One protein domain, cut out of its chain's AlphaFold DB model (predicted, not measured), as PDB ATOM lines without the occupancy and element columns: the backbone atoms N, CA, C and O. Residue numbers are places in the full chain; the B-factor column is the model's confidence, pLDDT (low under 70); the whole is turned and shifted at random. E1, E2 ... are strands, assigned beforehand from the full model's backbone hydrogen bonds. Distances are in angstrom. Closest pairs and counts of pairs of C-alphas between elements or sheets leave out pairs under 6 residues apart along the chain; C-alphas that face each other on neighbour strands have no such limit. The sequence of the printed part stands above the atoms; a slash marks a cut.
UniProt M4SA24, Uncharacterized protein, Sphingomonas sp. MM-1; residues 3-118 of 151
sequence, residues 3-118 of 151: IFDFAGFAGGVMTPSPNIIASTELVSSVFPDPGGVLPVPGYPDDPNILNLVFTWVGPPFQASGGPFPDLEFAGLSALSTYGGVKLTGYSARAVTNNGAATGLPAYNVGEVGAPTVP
ATOM      1  N   ILE A   3     276.890 239.553 176.832       90.56
ATOM      2  CA  ILE A   3     276.417 239.992 178.147       90.56
ATOM      3  C   ILE A   3     277.023 241.369 178.403       90.56
ATOM      4  O   ILE A   3     278.251 241.494 178.406       90.56
ATOM      5  N   PHE A   4     276.166 242.366 178.610       89.50
ATOM      6  CA  PHE A   4     276.593 243.743 178.844       89.50
ATOM      7  C   PHE A   4     277.064 243.939 180.288       89.50
ATOM      8  O   PHE A   4     276.522 243.320 181.211       89.50
ATOM      9  N   ASP A   5     278.053 244.807 180.493       90.25
ATOM     10  CA  ASP A   5     278.631 245.139 181.802       90.25
ATOM     11  C   ASP A   5     279.144 243.924 182.614       90.25
ATOM     12  O   ASP A   5     278.932 243.824 183.831       90.25
ATOM     13  N   PHE A   6     279.827 242.970 181.979       92.69
ATOM     14  CA  PHE A   6     280.396 241.812 182.675       92.69
ATOM     15  C   PHE A   6     281.753 242.133 183.319       92.69
ATOM     16  O   PHE A   6     282.835 241.911 182.769       92.69
ATOM     17  N   ALA A   7     281.713 242.628 184.551       90.94
ATOM     18  CA  ALA A   7     282.920 243.070 185.227       90.94
ATOM     19  C   ALA A   7     283.725 241.942 185.900       90.94
ATOM     20  O   ALA A   7     283.183 240.976 186.442       90.94
ATOM     21  N   GLY A   8     285.051 242.100 185.928       91.12
ATOM     22  CA  GLY A   8     285.946 241.201 186.664       91.12
ATOM     23  C   GLY A   8     286.083 239.805 186.055       91.12
ATOM     24  O   GLY A   8     286.346 238.860 186.793       91.12
ATOM     25  N   PHE A   9     285.882 239.645 184.742       92.44
ATOM     26  CA  PHE A   9     286.048 238.354 184.069       92.44
ATOM     27  C   PHE A   9     287.418 237.726 184.375       92.44
ATOM     28  O   PHE A   9     288.461 238.330 184.135       92.44
ATOM     29  N   ALA A  10     287.402 236.499 184.898       89.31
ATOM     30  CA  ALA A  10     288.589 235.799 185.389       89.31
ATOM     31  C   ALA A  10     289.129 234.738 184.407       89.31
ATOM     32  O   ALA A  10     289.913 233.875 184.798       89.31
ATOM     33  N   GLY A  11     288.690 234.756 183.143       82.44
ATOM     34  CA  GLY A  11     289.175 233.852 182.091       82.44
ATOM     35  C   GLY A  11     288.548 232.452 182.074       82.44
ATOM     36  O   GLY A  11     288.737 231.722 181.106       82.44
ATOM     37  N   GLY A  12     287.786 232.067 183.101       85.38
ATOM     38  CA  GLY A  12     287.081 230.783 183.150       85.38
ATOM     39  C   GLY A  12     285.662 230.879 182.592       85.38
ATOM     40  O   GLY A  12     284.876 231.695 183.074       85.38
ATOM     41  N   VAL A  13     285.318 230.021 181.626       90.94
ATOM     42  CA  VAL A  13     283.940 229.833 181.143       90.94
ATOM     43  C   VAL A  13     283.552 228.362 181.145       90.94
ATOM     44  O   VAL A  13     284.369 227.495 180.840       90.94
ATOM     45  N   MET A  14     282.290 228.090 181.460       90.50
ATOM     46  CA  MET A  14     281.661 226.796 181.228       90.50
ATOM     47  C   MET A  14     280.814 226.914 179.970       90.50
ATOM     48  O   MET A  14     280.009 227.838 179.840       90.50
ATOM     49  N   THR A  15     281.013 225.984 179.045       89.00
ATOM     50  CA  THR A  15     280.283 225.940 177.782       89.00
ATOM     51  C   THR A  15     279.735 224.537 177.538       89.00
ATOM     52  O   THR A  15     280.454 223.562 177.774       89.00
ATOM     53  N   PRO A  16     278.491 224.408 177.037       86.12
ATOM     54  CA  PRO A  16     277.941 223.121 176.622       86.12
ATOM     55  C   PRO A  16     278.581 222.593 175.325       86.12
ATOM     56  O   PRO A  16     278.369 221.438 174.964       86.12
ATOM     57  N   SER A  17     279.359 223.414 174.604       85.81
ATOM     58  CA  SER A  17     279.969 223.041 173.324       85.81
ATOM     59  C   SER A  17     281.406 223.555 173.179       85.81
ATOM     60  O   SER A  17     281.665 224.726 173.468       85.81
ATOM     61  N   PRO A  18     282.338 222.745 172.636       87.69
ATOM     62  CA  PRO A  18     283.693 223.203 172.311       87.69
ATOM     63  C   PRO A  18     283.723 224.230 171.167       87.69
ATOM     64  O   PRO A  18     284.723 224.914 170.981       87.69
ATOM     65  N   ASN A  19     282.632 224.359 170.408       88.38
ATOM     66  CA  ASN A  19     282.508 225.312 169.303       88.38
ATOM     67  C   ASN A  19     282.042 226.703 169.759       88.38
ATOM     68  O   ASN A  19     281.724 227.544 168.919       88.38
ATOM     69  N   ILE A  20     281.967 226.944 171.067       88.00
ATOM     70  CA  ILE A  20     281.678 228.256 171.637       88.00
ATOM     71  C   ILE A  20     282.952 228.762 172.297       88.00
ATOM     72  O   ILE A  20     283.475 228.138 173.220       88.00
ATOM     73  N   ILE A  21     283.424 229.913 171.835       90.00
ATOM     74  CA  ILE A  21     284.541 230.630 172.445       90.00
ATOM     75  C   ILE A  21     284.025 231.850 173.198       90.00
ATOM     76  O   ILE A  21     283.008 232.433 172.818       90.00
ATOM     77  N   ALA A  22     284.746 232.239 174.245       91.69
ATOM     78  CA  ALA A  22     284.481 233.457 174.992       91.69
ATOM     79  C   ALA A  22     285.585 234.492 174.750       91.69
ATOM     80  O   ALA A  22     286.768 234.157 174.716       91.69
ATOM     81  N   SER A  23     285.191 235.751 174.617       91.44
ATOM     82  CA  SER A  23     286.073 236.913 174.526       91.44
ATOM     83  C   SER A  23     285.457 238.089 175.278       91.44
ATOM     84  O   SER A  23     284.299 238.029 175.685       91.44
ATOM     85  N   THR A  24     286.214 239.164 175.466       91.69
ATOM     86  CA  THR A  24     285.706 240.404 176.059       91.69
ATOM     87  C   THR A  24     285.894 241.576 175.109       91.69
ATOM     88  O   THR A  24     286.843 241.602 174.325       91.69
ATOM     89  N   GLU A  25     284.992 242.548 175.175       88.81
ATOM     90  CA  GLU A  25     285.061 243.787 174.396       88.81
ATOM     91  C   GLU A  25     284.525 244.961 175.217       88.81
ATOM     92  O   GLU A  25     283.739 244.754 176.130       88.81
ATOM     93  N   LEU A  26     284.965 246.188 174.937       85.88
ATOM     94  CA  LEU A  26     284.488 247.382 175.655       85.88
ATOM     95  C   LEU A  26     283.262 248.014 174.984       85.88
ATOM     96  O   LEU A  26     282.501 248.737 175.608       85.88
ATOM     97  N   VAL A  27     283.121 247.793 173.679       78.75
ATOM     98  CA  VAL A  27     282.041 248.348 172.873       78.75
ATOM     99  C   VAL A  27     281.581 247.252 171.941       78.75
ATOM    100  O   VAL A  27     282.356 246.779 171.108       78.75
ATOM    101  N   SER A  28     280.317 246.878 172.063       72.44
ATOM    102  CA  SER A  28     279.670 246.061 171.049       72.44
ATOM    103  C   SER A  28     279.303 246.957 169.874       72.44
ATOM    104  O   SER A  28     278.748 248.041 170.063       72.44
ATOM    105  N   SER A  29     279.648 246.549 168.648       58.53
ATOM    106  CA  SER A  29     279.316 247.323 167.446       58.53
ATOM    107  C   SER A  29     277.837 247.719 167.466       58.53
ATOM    108  O   SER A  29     276.958 246.904 167.750       58.53
ATOM    109  N   VAL A  30     277.565 248.996 167.220       53.16
ATOM    110  CA  VAL A  30     276.226 249.577 167.321       53.16
ATOM    111  C   VAL A  30     275.408 249.149 166.100       53.16
ATOM    112  O   VAL A  30     275.875 249.207 164.962       53.16
ATOM    113  N   PHE A  31     274.171 248.705 166.326       50.03
ATOM    114  CA  PHE A  31     273.189 248.494 165.258       50.03
ATOM    115  C   PHE A  31     273.019 249.811 164.467       50.03
ATOM    116  O   PHE A  31     272.832 250.850 165.100       50.03
ATOM    117  N   PRO A  32     273.099 249.827 163.122       49.34
ATOM    118  CA  PRO A  32     272.656 248.769 162.211       49.34
ATOM    119  C   PRO A  32     273.774 248.028 161.461       49.34
ATOM    120  O   PRO A  32     273.501 247.427 160.423       49.34
ATOM    121  N   ASP A  33     275.020 248.059 161.938       49.25
ATOM    122  CA  ASP A  33     276.101 247.325 161.270       49.25
ATOM    123  C   ASP A  33     275.792 245.808 161.256       49.25
ATOM    124  O   ASP A  33     275.122 245.316 162.171       49.25
ATOM    125  N   PRO A  34     276.251 245.010 160.272       48.91
ATOM    126  CA  PRO A  34     275.968 243.581 160.225       48.91
ATOM    127  C   PRO A  34     276.435 242.816 161.466       48.91
ATOM    128  O   PRO A  34     275.942 241.721 161.686       48.91
ATOM    129  N   GLY A  35     277.352 243.351 162.281       53.47
ATOM    130  CA  GLY A  35     277.752 242.800 163.586       53.47
ATOM    131  C   GLY A  35     276.992 243.370 164.790       53.47
ATOM    132  O   GLY A  35     277.249 242.959 165.917       53.47
ATOM    133  N   GLY A  36     276.076 244.311 164.563       59.16
ATOM    134  CA  GLY A  36     275.539 245.180 165.593       59.16
ATOM    135  C   GLY A  36     274.536 244.518 166.528       59.16
ATOM    136  O   GLY A  36     273.681 243.736 166.102       59.16
ATOM    137  N   VAL A  37     274.632 244.851 167.813       67.12
ATOM    138  CA  VAL A  37     273.798 244.286 168.875       67.12
ATOM    139  C   VAL A  37     273.427 245.411 169.848       67.12
ATOM    140  O   VAL A  37     274.310 246.103 170.341       67.12
ATOM    141  N   LEU A  38     272.129 245.632 170.100       69.44
ATOM    142  CA  LEU A  38     271.674 246.669 171.037       69.44
ATOM    143  C   LEU A  38     271.513 246.121 172.463       69.44
ATOM    144  O   LEU A  38     271.087 244.967 172.618       69.44
ATOM    145  N   PRO A  39     271.780 246.955 173.486       68.94
ATOM    146  CA  PRO A  39     271.392 246.665 174.855       68.94
ATOM    147  C   PRO A  39     269.873 246.525 174.992       68.94
ATOM    148  O   PRO A  39     269.090 247.147 174.266       68.94
ATOM    149  N   VAL A  40     269.456 245.694 175.945       73.56
ATOM    150  CA  VAL A  40     268.045 245.513 176.308       73.56
ATOM    151  C   VAL A  40     267.482 246.830 176.846       73.56
ATOM    152  O   VAL A  40     268.150 247.493 177.644       73.56
ATOM    153  N   PRO A  41     266.241 247.214 176.487       76.00
ATOM    154  CA  PRO A  41     265.576 248.351 177.112       76.00
ATOM    155  C   PRO A  41     265.591 248.244 178.645       76.00
ATOM    156  O   PRO A  41     265.092 247.275 179.206       76.00
ATOM    157  N   GLY A  42     266.161 249.243 179.323       79.56
ATOM    158  CA  GLY A  42     266.305 249.256 180.787       79.56
ATOM    159  C   GLY A  42     267.683 248.839 181.314       79.56
ATOM    160  O   GLY A  42     267.968 249.110 182.477       79.56
ATOM    161  N   TYR A  43     268.561 248.290 180.468       81.62
ATOM    162  CA  TYR A  43     269.945 247.945 180.813       81.62
ATOM    163  C   TYR A  43     270.918 248.624 179.843       81.62
ATOM    164  O   TYR A  43     271.305 248.014 178.846       81.62
ATOM    165  N   PRO A  44     271.266 249.904 180.071       82.31
ATOM    166  CA  PRO A  44     272.250 250.590 179.242       82.31
ATOM    167  C   PRO A  44     273.633 249.939 179.389       82.31
ATOM    168  O   PRO A  44     273.982 249.493 180.476       82.31
ATOM    169  N   ASP A  45     274.397 249.924 178.300       83.94
ATOM    170  CA  ASP A  45     275.795 249.475 178.262       83.94
ATOM    171  C   ASP A  45     276.711 250.583 178.815       83.94
ATOM    172  O   ASP A  45     276.667 251.720 178.324       83.94
ATOM    173  N   ASP A  46     277.498 250.295 179.856       84.75
ATOM    174  CA  ASP A  46     278.486 251.222 180.415       84.75
ATOM    175  C   ASP A  46     279.807 251.094 179.643       84.75
ATOM    176  O   ASP A  46     280.490 250.074 179.747       84.75
ATOM    177  N   PRO A  47     280.265 252.152 178.946       83.81
ATOM    178  CA  PRO A  47     281.482 252.092 178.137       83.81
ATOM    179  C   PRO A  47     282.770 251.889 178.952       83.81
ATOM    180  O   PRO A  47     283.851 251.816 178.373       83.81
ATOM    181  N   ASN A  48     282.705 251.854 180.285       87.19
ATOM    182  CA  ASN A  48     283.850 251.601 181.159       87.19
ATOM    183  C   ASN A  48     283.893 250.167 181.701       87.19
ATOM    184  O   ASN A  48     284.853 249.809 182.391       87.19
ATOM    185  N   ILE A  49     282.872 249.353 181.426       88.38
ATOM    186  CA  ILE A  49     282.795 247.964 181.866       88.38
ATOM    187  C   ILE A  49     282.884 247.072 180.628       88.38
ATOM    188  O   ILE A  49     282.254 247.321 179.613       88.38
ATOM    189  N   LEU A  50     283.716 246.031 180.695       91.19
ATOM    190  CA  LEU A  50     283.828 245.080 179.591       91.19
ATOM    191  C   LEU A  50     282.548 244.255 179.450       91.19
ATOM    192  O   LEU A  50     282.014 243.744 180.432       91.19
ATOM    193  N   ASN A  51     282.154 244.022 178.211       91.00
ATOM    194  CA  ASN A  51     281.157 243.050 177.808       91.00
ATOM    195  C   ASN A  51     281.803 241.671 177.661       91.00
ATOM    196  O   ASN A  51     282.971 241.547 177.276       91.00
ATOM    197  N   LEU A  52     281.033 240.620 177.950       92.44
ATOM    198  CA  LEU A  52     281.439 239.234 177.720       92.44
ATOM    199  C   LEU A  52     280.740 238.695 176.475       92.44
ATOM    200  O   LEU A  52     279.514 238.662 176.401       92.44
ATOM    201  N   VAL A  53     281.524 238.224 175.513       90.50
ATOM    202  CA  VAL A  53     281.052 237.782 174.204       90.50
ATOM    203  C   VAL A  53     281.258 236.284 174.057       90.50
ATOM    204  O   VAL A  53     282.376 235.791 174.139       90.50
ATOM    205  N   PHE A  54     280.179 235.563 173.776       90.31
ATOM    206  CA  PHE A  54     280.193 234.169 173.353       90.31
ATOM    207  C   PHE A  54     279.983 234.080 171.844       90.31
ATOM    208  O   PHE A  54     278.944 234.513 171.326       90.31
ATOM    209  N   THR A  55     280.938 233.473 171.147       88.75
ATOM    210  CA  THR A  55     280.929 233.339 169.689       88.75
ATOM    211  C   THR A  55     280.904 231.873 169.290       88.75
ATOM    212  O   THR A  55     281.726 231.082 169.743       88.75
ATOM    213  N   TRP A  56     279.964 231.520 168.413       86.69
ATOM    214  CA  TRP A  56     279.968 230.229 167.737       86.69
ATOM    215  C   TRP A  56     281.026 230.231 166.630       86.69
ATOM    216  O   TRP A  56     280.975 231.068 165.731       86.69
ATOM    217  N   VAL A  57     281.959 229.283 166.686       88.50
ATOM    218  CA  VAL A  57     283.025 229.078 165.686       88.50
ATOM    219  C   VAL A  57     282.920 227.728 164.978       88.50
ATOM    220  O   VAL A  57     283.806 227.348 164.215       88.50
ATOM    221  N   GLY A  58     281.849 226.982 165.242       83.56
ATOM    222  CA  GLY A  58     281.591 225.716 164.573       83.56
ATOM    223  C   GLY A  58     281.075 225.900 163.140       83.56
ATOM    224  O   GLY A  58     280.895 227.024 162.665       83.56
ATOM    225  N   PRO A  59     280.790 224.788 162.444       79.38
ATOM    226  CA  PRO A  59     280.222 224.822 161.102       79.38
ATOM    227  C   PRO A  59     278.933 225.661 161.028       79.38
ATOM    228  O   PRO A  59     278.180 225.717 162.007       79.38
ATOM    229  N   PRO A  60     278.651 226.300 159.879       73.50
ATOM    230  CA  PRO A  60     277.409 227.035 159.677       73.50
ATOM    231  C   PRO A  60     276.216 226.077 159.683       73.50
ATOM    232  O   PRO A  60     276.117 225.196 158.828       73.50
ATOM    233  N   PHE A  61     275.291 226.278 160.621       68.56
ATOM    234  CA  PHE A  61     274.061 225.492 160.691       68.56
ATOM    235  C   PHE A  61     273.224 225.685 159.412       68.56
ATOM    236  O   PHE A  61     272.907 224.743 158.703       68.56
ATOM    237  N   GLN A  62     273.019 226.915 158.964       64.88
ATOM    238  CA  GLN A  62     272.218 227.238 157.779       64.88
ATOM    239  C   GLN A  62     272.670 226.594 156.447       64.88
ATOM    240  O   GLN A  62     271.922 226.633 155.476       64.88
ATOM    241  N   ALA A  63     273.887 226.041 156.358       60.62
ATOM    242  CA  ALA A  63     274.452 225.541 155.101       60.62
ATOM    243  C   ALA A  63     274.238 224.037 154.844       60.62
ATOM    244  O   ALA A  63     274.518 223.585 153.736       60.62
ATOM    245  N   SER A  64     273.774 223.246 155.823       64.12
ATOM    246  CA  SER A  64     273.628 221.785 155.643       64.12
ATOM    247  C   SER A  64     272.238 221.339 155.160       64.12
ATOM    248  O   SER A  64     272.078 220.192 154.751       64.12
ATOM    249  N   GLY A  65     271.236 222.229 155.200       58.47
ATOM    250  CA  GLY A  65     269.881 221.965 154.700       58.47
ATOM    251  C   GLY A  65     269.023 221.008 155.542       58.47
ATOM    252  O   GLY A  65     268.023 220.507 155.031       58.47
ATOM    253  N   GLY A  66     269.380 220.730 156.802       60.66
ATOM    254  CA  GLY A  66     268.669 219.766 157.654       60.66
ATOM    255  C   GLY A  66     268.204 220.309 159.015       60.66
ATOM    256  O   GLY A  66     268.638 221.382 159.449       60.66
ATOM    257  N   PRO A  67     267.329 219.565 159.723       59.25
ATOM    258  CA  PRO A  67     267.047 219.827 161.127       59.25
ATOM    259  C   PRO A  67     268.286 219.456 161.946       59.25
ATOM    260  O   PRO A  67     268.679 218.290 162.004       59.25
ATOM    261  N   PHE A  68     268.925 220.447 162.559       64.31
ATOM    262  CA  PHE A  68     269.948 220.168 163.560       64.31
ATOM    263  C   PHE A  68     269.272 219.800 164.869       64.31
ATOM    264  O   PHE A  68     268.212 220.354 165.166       64.31
ATOM    265  N   PRO A  69     269.873 218.900 165.664       64.31
ATOM    266  CA  PRO A  69     269.502 218.819 167.062       64.31
ATOM    267  C   PRO A  69     269.649 220.212 167.677       64.31
ATOM    268  O   PRO A  69     270.646 220.897 167.422       64.31
ATOM    269  N   ASP A  70     268.645 220.629 168.447       65.38
ATOM    270  CA  ASP A  70     268.691 221.896 169.161       65.38
ATOM    271  C   ASP A  70     269.960 221.923 170.014       65.38
ATOM    272  O   ASP A  70     270.189 221.050 170.856       65.38
ATOM    273  N   LEU A  71     270.820 222.911 169.767       65.31
ATOM    274  CA  LEU A  71     271.934 223.173 170.657       65.31
ATOM    275  C   LEU A  71     271.399 224.007 171.813       65.31
ATOM    276  O   LEU A  71     271.124 225.198 171.664       65.31
ATOM    277  N   GLU A  72     271.242 223.369 172.965       69.25
ATOM    278  CA  GLU A  72     270.858 224.070 174.177       69.25
ATOM    279  C   GLU A  72     272.023 224.944 174.663       69.25
ATOM    280  O   GLU A  72     273.126 224.470 174.934       69.25
ATOM    281  N   PHE A  73     271.769 226.249 174.761       66.50
ATOM    282  CA  PHE A  73     272.722 227.226 175.298       66.50
ATOM    283  C   PHE A  73     272.606 227.390 176.823       66.50
ATOM    284  O   PHE A  73     273.288 228.234 177.411       66.50
ATOM    285  N   ALA A  74     271.757 226.592 177.481       72.25
ATOM    286  CA  ALA A  74     271.720 226.527 178.934       72.25
ATOM    287  C   ALA A  74     273.072 226.026 179.470       72.25
ATOM    288  O   ALA A  74     273.702 225.135 178.903       72.25
ATOM    289  N   GLY A  75     273.540 226.627 180.565       78.25
ATOM    290  CA  GLY A  75     274.822 226.277 181.182       78.25
ATOM    291  C   GLY A  75     276.023 227.098 180.705       78.25
ATOM    292  O   GLY A  75     277.118 226.904 181.234       78.25
ATOM    293  N   LEU A  76     275.831 228.057 179.788       87.81
ATOM    294  CA  LEU A  76     276.813 229.123 179.596       87.81
ATOM    295  C   LEU A  76     276.981 229.889 180.909       87.81
ATOM    296  O   LEU A  76     276.053 230.530 181.401       87.81
ATOM    297  N   SER A  77     278.175 229.815 181.484       89.75
ATOM    298  CA  SER A  77     278.527 230.589 182.670       89.75
ATOM    299  C   SER A  77     279.976 231.037 182.601       89.75
ATOM    300  O   SER A  77     280.794 230.458 181.884       89.75
ATOM    301  N   ALA A  78     280.293 232.100 183.328       92.06
ATOM    302  CA  ALA A  78     281.618 232.689 183.356       92.06
ATOM    303  C   ALA A  78     281.994 233.066 184.783       92.06
ATOM    304  O   ALA A  78     281.146 233.473 185.580       92.06
ATOM    305  N   LEU A  79     283.276 232.928 185.096       92.00
ATOM    306  CA  LEU A  79     283.811 233.274 186.399       92.00
ATOM    307  C   LEU A  79     284.134 234.768 186.461       92.00
ATOM    308  O   LEU A  79     284.775 235.320 185.562       92.00
ATOM    309  N   SER A  80     283.749 235.390 187.571       93.19
ATOM    310  CA  SER A  80     284.164 236.742 187.928       93.19
ATOM    311  C   SER A  80     284.957 236.751 189.225       93.19
ATOM    312  O   SER A  80     284.731 235.937 190.118       93.19
ATOM    313  N   THR A  81     285.877 237.705 189.339       92.06
ATOM    314  CA  THR A  81     286.568 238.029 190.590       92.06
ATOM    315  C   THR A  81     285.665 238.750 191.593       92.06
ATOM    316  O   THR A  81     286.050 238.915 192.750       92.06
ATOM    317  N   TYR A  82     284.488 239.220 191.172       91.19
ATOM    318  CA  TYR A  82     283.500 239.827 192.057       91.19
ATOM    319  C   TYR A  82     282.490 238.788 192.550       91.19
ATOM    320  O   TYR A  82     282.048 237.924 191.802       91.19
ATOM    321  N   GLY A  83     282.118 238.890 193.830       84.94
ATOM    322  CA  GLY A  83     281.189 237.952 194.475       84.94
ATOM    323  C   GLY A  83     279.711 238.355 194.417       84.94
ATOM    324  O   GLY A  83     278.857 237.557 194.784       84.94
ATOM    325  N   GLY A  84     279.399 239.588 194.004       88.81
ATOM    326  CA  GLY A  84     278.022 240.069 193.868       88.81
ATOM    327  C   GLY A  84     277.468 239.816 192.469       88.81
ATOM    328  O   GLY A  84     278.223 239.887 191.504       88.81
ATOM    329  N   VAL A  85     276.160 239.574 192.361       90.25
ATOM    330  CA  VAL A  85     275.445 239.425 191.084       90.25
ATOM    331  C   VAL A  85     274.339 240.480 190.998       90.25
ATOM    332  O   VAL A  85     273.549 240.622 191.932       90.25
ATOM    333  N   LYS A  86     274.278 241.204 189.878       90.56
ATOM    334  CA  LYS A  86     273.179 242.084 189.461       90.56
ATOM    335  C   LYS A  86     272.504 241.500 188.222       90.56
ATOM    336  O   LYS A  86     273.138 240.782 187.452       90.56
ATOM    337  N   LEU A  87     271.233 241.822 188.010       91.19
ATOM    338  CA  LEU A  87     270.588 241.554 186.728       91.19
ATOM    339  C   LEU A  87     271.088 242.584 185.703       91.19
ATOM    340  O   LEU A  87     271.244 243.760 186.037       91.19
ATOM    341  N   THR A  88     271.394 242.133 184.491       88.69
ATOM    342  CA  THR A  88     271.823 242.957 183.356       88.69
ATOM    343  C   THR A  88     271.173 242.461 182.065       88.69
ATOM    344  O   THR A  88     270.525 241.413 182.045       88.69
ATOM    345  N   GLY A  89     271.371 243.190 180.971       88.88
ATOM    346  CA  GLY A  89     270.960 242.766 179.642       88.88
ATOM    347  C   GLY A  89     271.955 241.795 179.001       88.88
ATOM    348  O   GLY A  89     273.171 241.914 179.156       88.88
ATOM    349  N   TYR A  90     271.437 240.878 178.196       89.00
ATOM    350  CA  TYR A  90     272.185 240.214 177.140       89.00
ATOM    351  C   TYR A  90     271.511 240.460 175.799       89.00
ATOM    352  O   TYR A  90     270.312 240.742 175.708       89.00
ATOM    353  N   SER A  91     272.282 240.284 174.737       87.62
ATOM    354  CA  SER A  91     271.737 240.245 173.396       87.62
ATOM    355  C   SER A  91     272.493 239.252 172.521       87.62
ATOM    356  O   SER A  91     273.685 238.986 172.691       87.62
ATOM    357  N   ALA A  92     271.778 238.596 171.624       85.75
ATOM    358  CA  ALA A  92     272.275 237.496 170.825       85.75
ATOM    359  C   ALA A  92     271.831 237.650 169.377       85.75
ATOM    360  O   ALA A  92     270.692 238.003 169.082       85.75
ATOM    361  N   ARG A  93     272.753 237.325 168.473       84.88
ATOM    362  CA  ARG A  93     272.509 237.236 167.042       84.88
ATOM    363  C   ARG A  93     272.705 235.795 166.597       84.88
ATOM    364  O   ARG A  93     273.719 235.179 166.918       84.88
ATOM    365  N   ALA A  94     271.739 235.296 165.846       82.69
ATOM    366  CA  ALA A  94     271.730 233.991 165.213       82.69
ATOM    367  C   ALA A  94     271.335 234.136 163.733       82.69
ATOM    368  O   ALA A  94     271.098 235.241 163.241       82.69
ATOM    369  N   VAL A  95     271.266 233.015 163.020       81.31
ATOM    370  CA  VAL A  95     270.763 232.941 161.644       81.31
ATOM    371  C   VAL A  95     269.583 231.978 161.628       81.31
ATOM    372  O   VAL A  95     269.668 230.887 162.193       81.31
ATOM    373  N   THR A  96     268.482 232.372 160.993       82.06
ATOM    374  CA  THR A  96     267.309 231.506 160.853       82.06
ATOM    375  C   THR A  96     267.646 230.309 159.963       82.06
ATOM    376  O   THR A  96     268.049 230.477 158.812       82.06
ATOM    377  N   ASN A  97     267.471 229.097 160.495       76.75
ATOM    378  CA  ASN A  97     267.856 227.858 159.812       76.75
ATOM    379  C   ASN A  97     266.771 227.292 158.874       76.75
ATOM    380  O   ASN A  97     267.093 226.605 157.914       76.75
ATOM    381  N   ASN A  98     265.488 227.548 159.149       77.81
ATOM    382  CA  ASN A  98     264.380 227.000 158.362       77.81
ATOM    383  C   ASN A  98     263.200 227.984 158.274       77.81
ATOM    384  O   ASN A  98     263.016 228.828 159.152       77.81
ATOM    385  N   GLY A  99     262.370 227.836 157.239       81.31
ATOM    386  CA  GLY A  99     261.187 228.659 156.979       81.31
ATOM    387  C   GLY A  99     261.430 229.805 155.992       81.31
ATOM    388  O   GLY A  99     262.481 229.913 155.366       81.31
ATOM    389  N   ALA A 100     260.444 230.692 155.851       86.50
ATOM    390  CA  ALA A 100     260.469 231.770 154.856       86.50
ATOM    391  C   ALA A 100     261.616 232.786 155.049       86.50
ATOM    392  O   ALA A 100     261.989 233.475 154.107       86.50
ATOM    393  N   ALA A 101     262.180 232.863 156.256       85.12
ATOM    394  CA  ALA A 101     263.274 233.764 156.614       85.12
ATOM    395  C   ALA A 101     264.650 233.068 156.656       85.12
ATOM    396  O   ALA A 101     265.585 233.600 157.248       85.12
ATOM    397  N   THR A 102     264.783 231.871 156.074       85.50
ATOM    398  CA  THR A 102     266.045 231.109 156.077       85.50
ATOM    399  C   THR A 102     267.222 231.959 155.591       85.50
ATOM    400  O   THR A 102     267.138 232.620 154.559       85.50
ATOM    401  N   GLY A 103     268.324 231.942 156.345       80.38
ATOM    402  CA  GLY A 103     269.539 232.703 156.043       80.38
ATOM    403  C   GLY A 103     269.521 234.164 156.505       80.38
ATOM    404  O   GLY A 103     270.565 234.815 156.474       80.38
ATOM    405  N   LEU A 104     268.381 234.683 156.975       83.94
ATOM    406  CA  LEU A 104     268.298 236.026 157.547       83.94
ATOM    407  C   LEU A 104     268.782 236.046 159.007       83.94
ATOM    408  O   LEU A 104     268.677 235.035 159.713       83.94
ATOM    409  N   PRO A 105     269.327 237.183 159.482       82.31
ATOM    410  CA  PRO A 105     269.723 237.323 160.875       82.31
ATOM    411  C   PRO A 105     268.498 237.323 161.797       82.31
ATOM    412  O   PRO A 105     267.506 238.005 161.541       82.31
ATOM    413  N   ALA A 106     268.605 236.589 162.901       82.62
ATOM    414  CA  ALA A 106     267.640 236.568 163.992       82.62
ATOM    415  C   ALA A 106     268.280 237.166 165.247       82.62
ATOM    416  O   ALA A 106     269.431 236.860 165.566       82.62
ATOM    417  N   TYR A 107     267.538 238.005 165.963       84.19
ATOM    418  CA  TYR A 107     268.024 238.705 167.149       84.19
ATOM    419  C   TYR A 107     267.177 238.327 168.361       84.19
ATOM    420  O   TYR A 107     265.957 238.217 168.256       84.19
ATOM    421  N   ASN A 108     267.827 238.137 169.504       83.31
ATOM    422  CA  ASN A 108     267.176 237.908 170.787       83.31
ATOM    423  C   ASN A 108     267.833 238.800 171.839       83.31
ATOM    424  O   ASN A 108     269.044 239.001 171.811       83.31
ATOM    425  N   VAL A 109     267.029 239.334 172.745       86.38
ATOM    426  CA  VAL A 109     267.460 240.181 173.848       86.38
ATOM    427  C   VAL A 109     266.764 239.700 175.117       86.38
ATOM    428  O   VAL A 109     265.610 239.272 175.068       86.38
ATOM    429  N   GLY A 110     267.434 239.780 176.260       87.25
ATOM    430  CA  GLY A 110     266.825 239.388 177.526       87.25
ATOM    431  C   GLY A 110     267.702 239.689 178.728       87.25
ATOM    432  O   GLY A 110     268.742 240.325 178.616       87.25
ATOM    433  N   GLU A 111     267.283 239.225 179.895       90.00
ATOM    434  CA  GLU A 111     267.984 239.494 181.148       90.00
ATOM    435  C   GLU A 111     268.883 238.320 181.552       90.00
ATOM    436  O   GLU A 111     268.544 237.153 181.341       90.00
ATOM    437  N   VAL A 112     270.040 238.621 182.136       90.12
ATOM    438  CA  VAL A 112     270.997 237.640 182.661       90.12
ATOM    439  C   VAL A 112     271.688 238.185 183.909       90.12
ATOM    440  O   VAL A 112     271.814 239.394 184.085       90.12
ATOM    441  N   GLY A 113     272.141 237.308 184.804       90.94
ATOM    442  CA  GLY A 113     272.972 237.715 185.937       90.94
ATOM    443  C   GLY A 113     274.398 238.052 185.497       90.94
ATOM    444  O   GLY A 113     275.035 237.255 184.810       90.94
ATOM    445  N   ALA A 114     274.917 239.196 185.933       90.69
ATOM    446  CA  ALA A 114     276.310 239.592 185.750       90.69
ATOM    447  C   ALA A 114     276.910 240.148 187.050       90.69
ATOM    448  O   ALA A 114     276.175 240.519 187.966       90.69
ATOM    449  N   PRO A 115     278.242 240.207 187.168       90.50
ATOM    450  CA  PRO A 115     278.888 240.633 188.398       90.50
ATOM    451  C   PRO A 115     278.621 242.104 188.737       90.50
ATOM    452  O   PRO A 115     278.663 242.981 187.874       90.50
ATOM    453  N   THR A 116     278.385 242.398 190.015       88.06
ATOM    454  CA  THR A 116     278.174 243.774 190.482       88.06
ATOM    455  C   THR A 116     279.508 244.501 190.634       88.06
ATOM    456  O   THR A 116     280.364 244.081 191.414       88.06
ATOM    457  N   VAL A 117     279.662 245.634 189.947       83.88
ATOM    458  CA  VAL A 117     280.789 246.551 190.167       83.88
ATOM    459  C   VAL A 117     280.530 247.374 191.429       83.88
ATOM    460  O   VAL A 117     279.457 247.968 191.548       83.88
ATOM    461  N   PRO A 118     281.482 247.451 192.378       81.12
ATOM    462  CA  PRO A 118     281.343 248.346 193.516       81.12
ATOM    463  C   PRO A 118     281.214 249.798 193.050       81.12
ATOM    464  O   PRO A 118     282.036 250.274 192.265       81.12
TER     465      PRO A 118
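This is residues 3 to 118 of the 151 residues of an uncharacterized protein of Sphingomonas sp. MM-1 (UniProt M4SA24). With little regular structure, this domain is built of a long, bent hairpin, E5 and E6, and a shorter hairpin, E2 and E3, that comes near it with E3 toward E5; the short pair E1 and E4 lies farthest from the middle. Its 116 printed residues include six named strands, E1 to E6, in three antiparallel two-stranded sheets, and no named helix; the class is all strand, with 44 residues in strands. It is compact, with a radius of gyration of the C-alphas of 15.1 A, spanning 48 by 30 by 19 A.

Look first at E1, residues 9 to 14, antiparallel to E4, residues 77 to 80: N 10 and O 79 are within hydrogen-bond range, 3.0 A. In the hairpin of E2, residues 20 to 25, and E3, residues 51 to 56, find N 21 and O 55, 2.9 A. In that of E5, residues 85 to 95, and E6, residues 105 to 115, find N 90 and O 110, 2.8 A. E3 and E5 are near each other, with 9 pairs of C-alphas within 10 A.

Find C-alpha 9 at (286.048, 238.354, 184.069), where E1 begins. E5 runs 30.5 A and bends at residue 88; E6 ends at C-alpha 115, (278.888, 240.633, 188.398).

The printed part has no cut; links E2 to E3 and E3 to E4 are long. Residues 29 to 39 and 61 to 73 are under pLDDT 70.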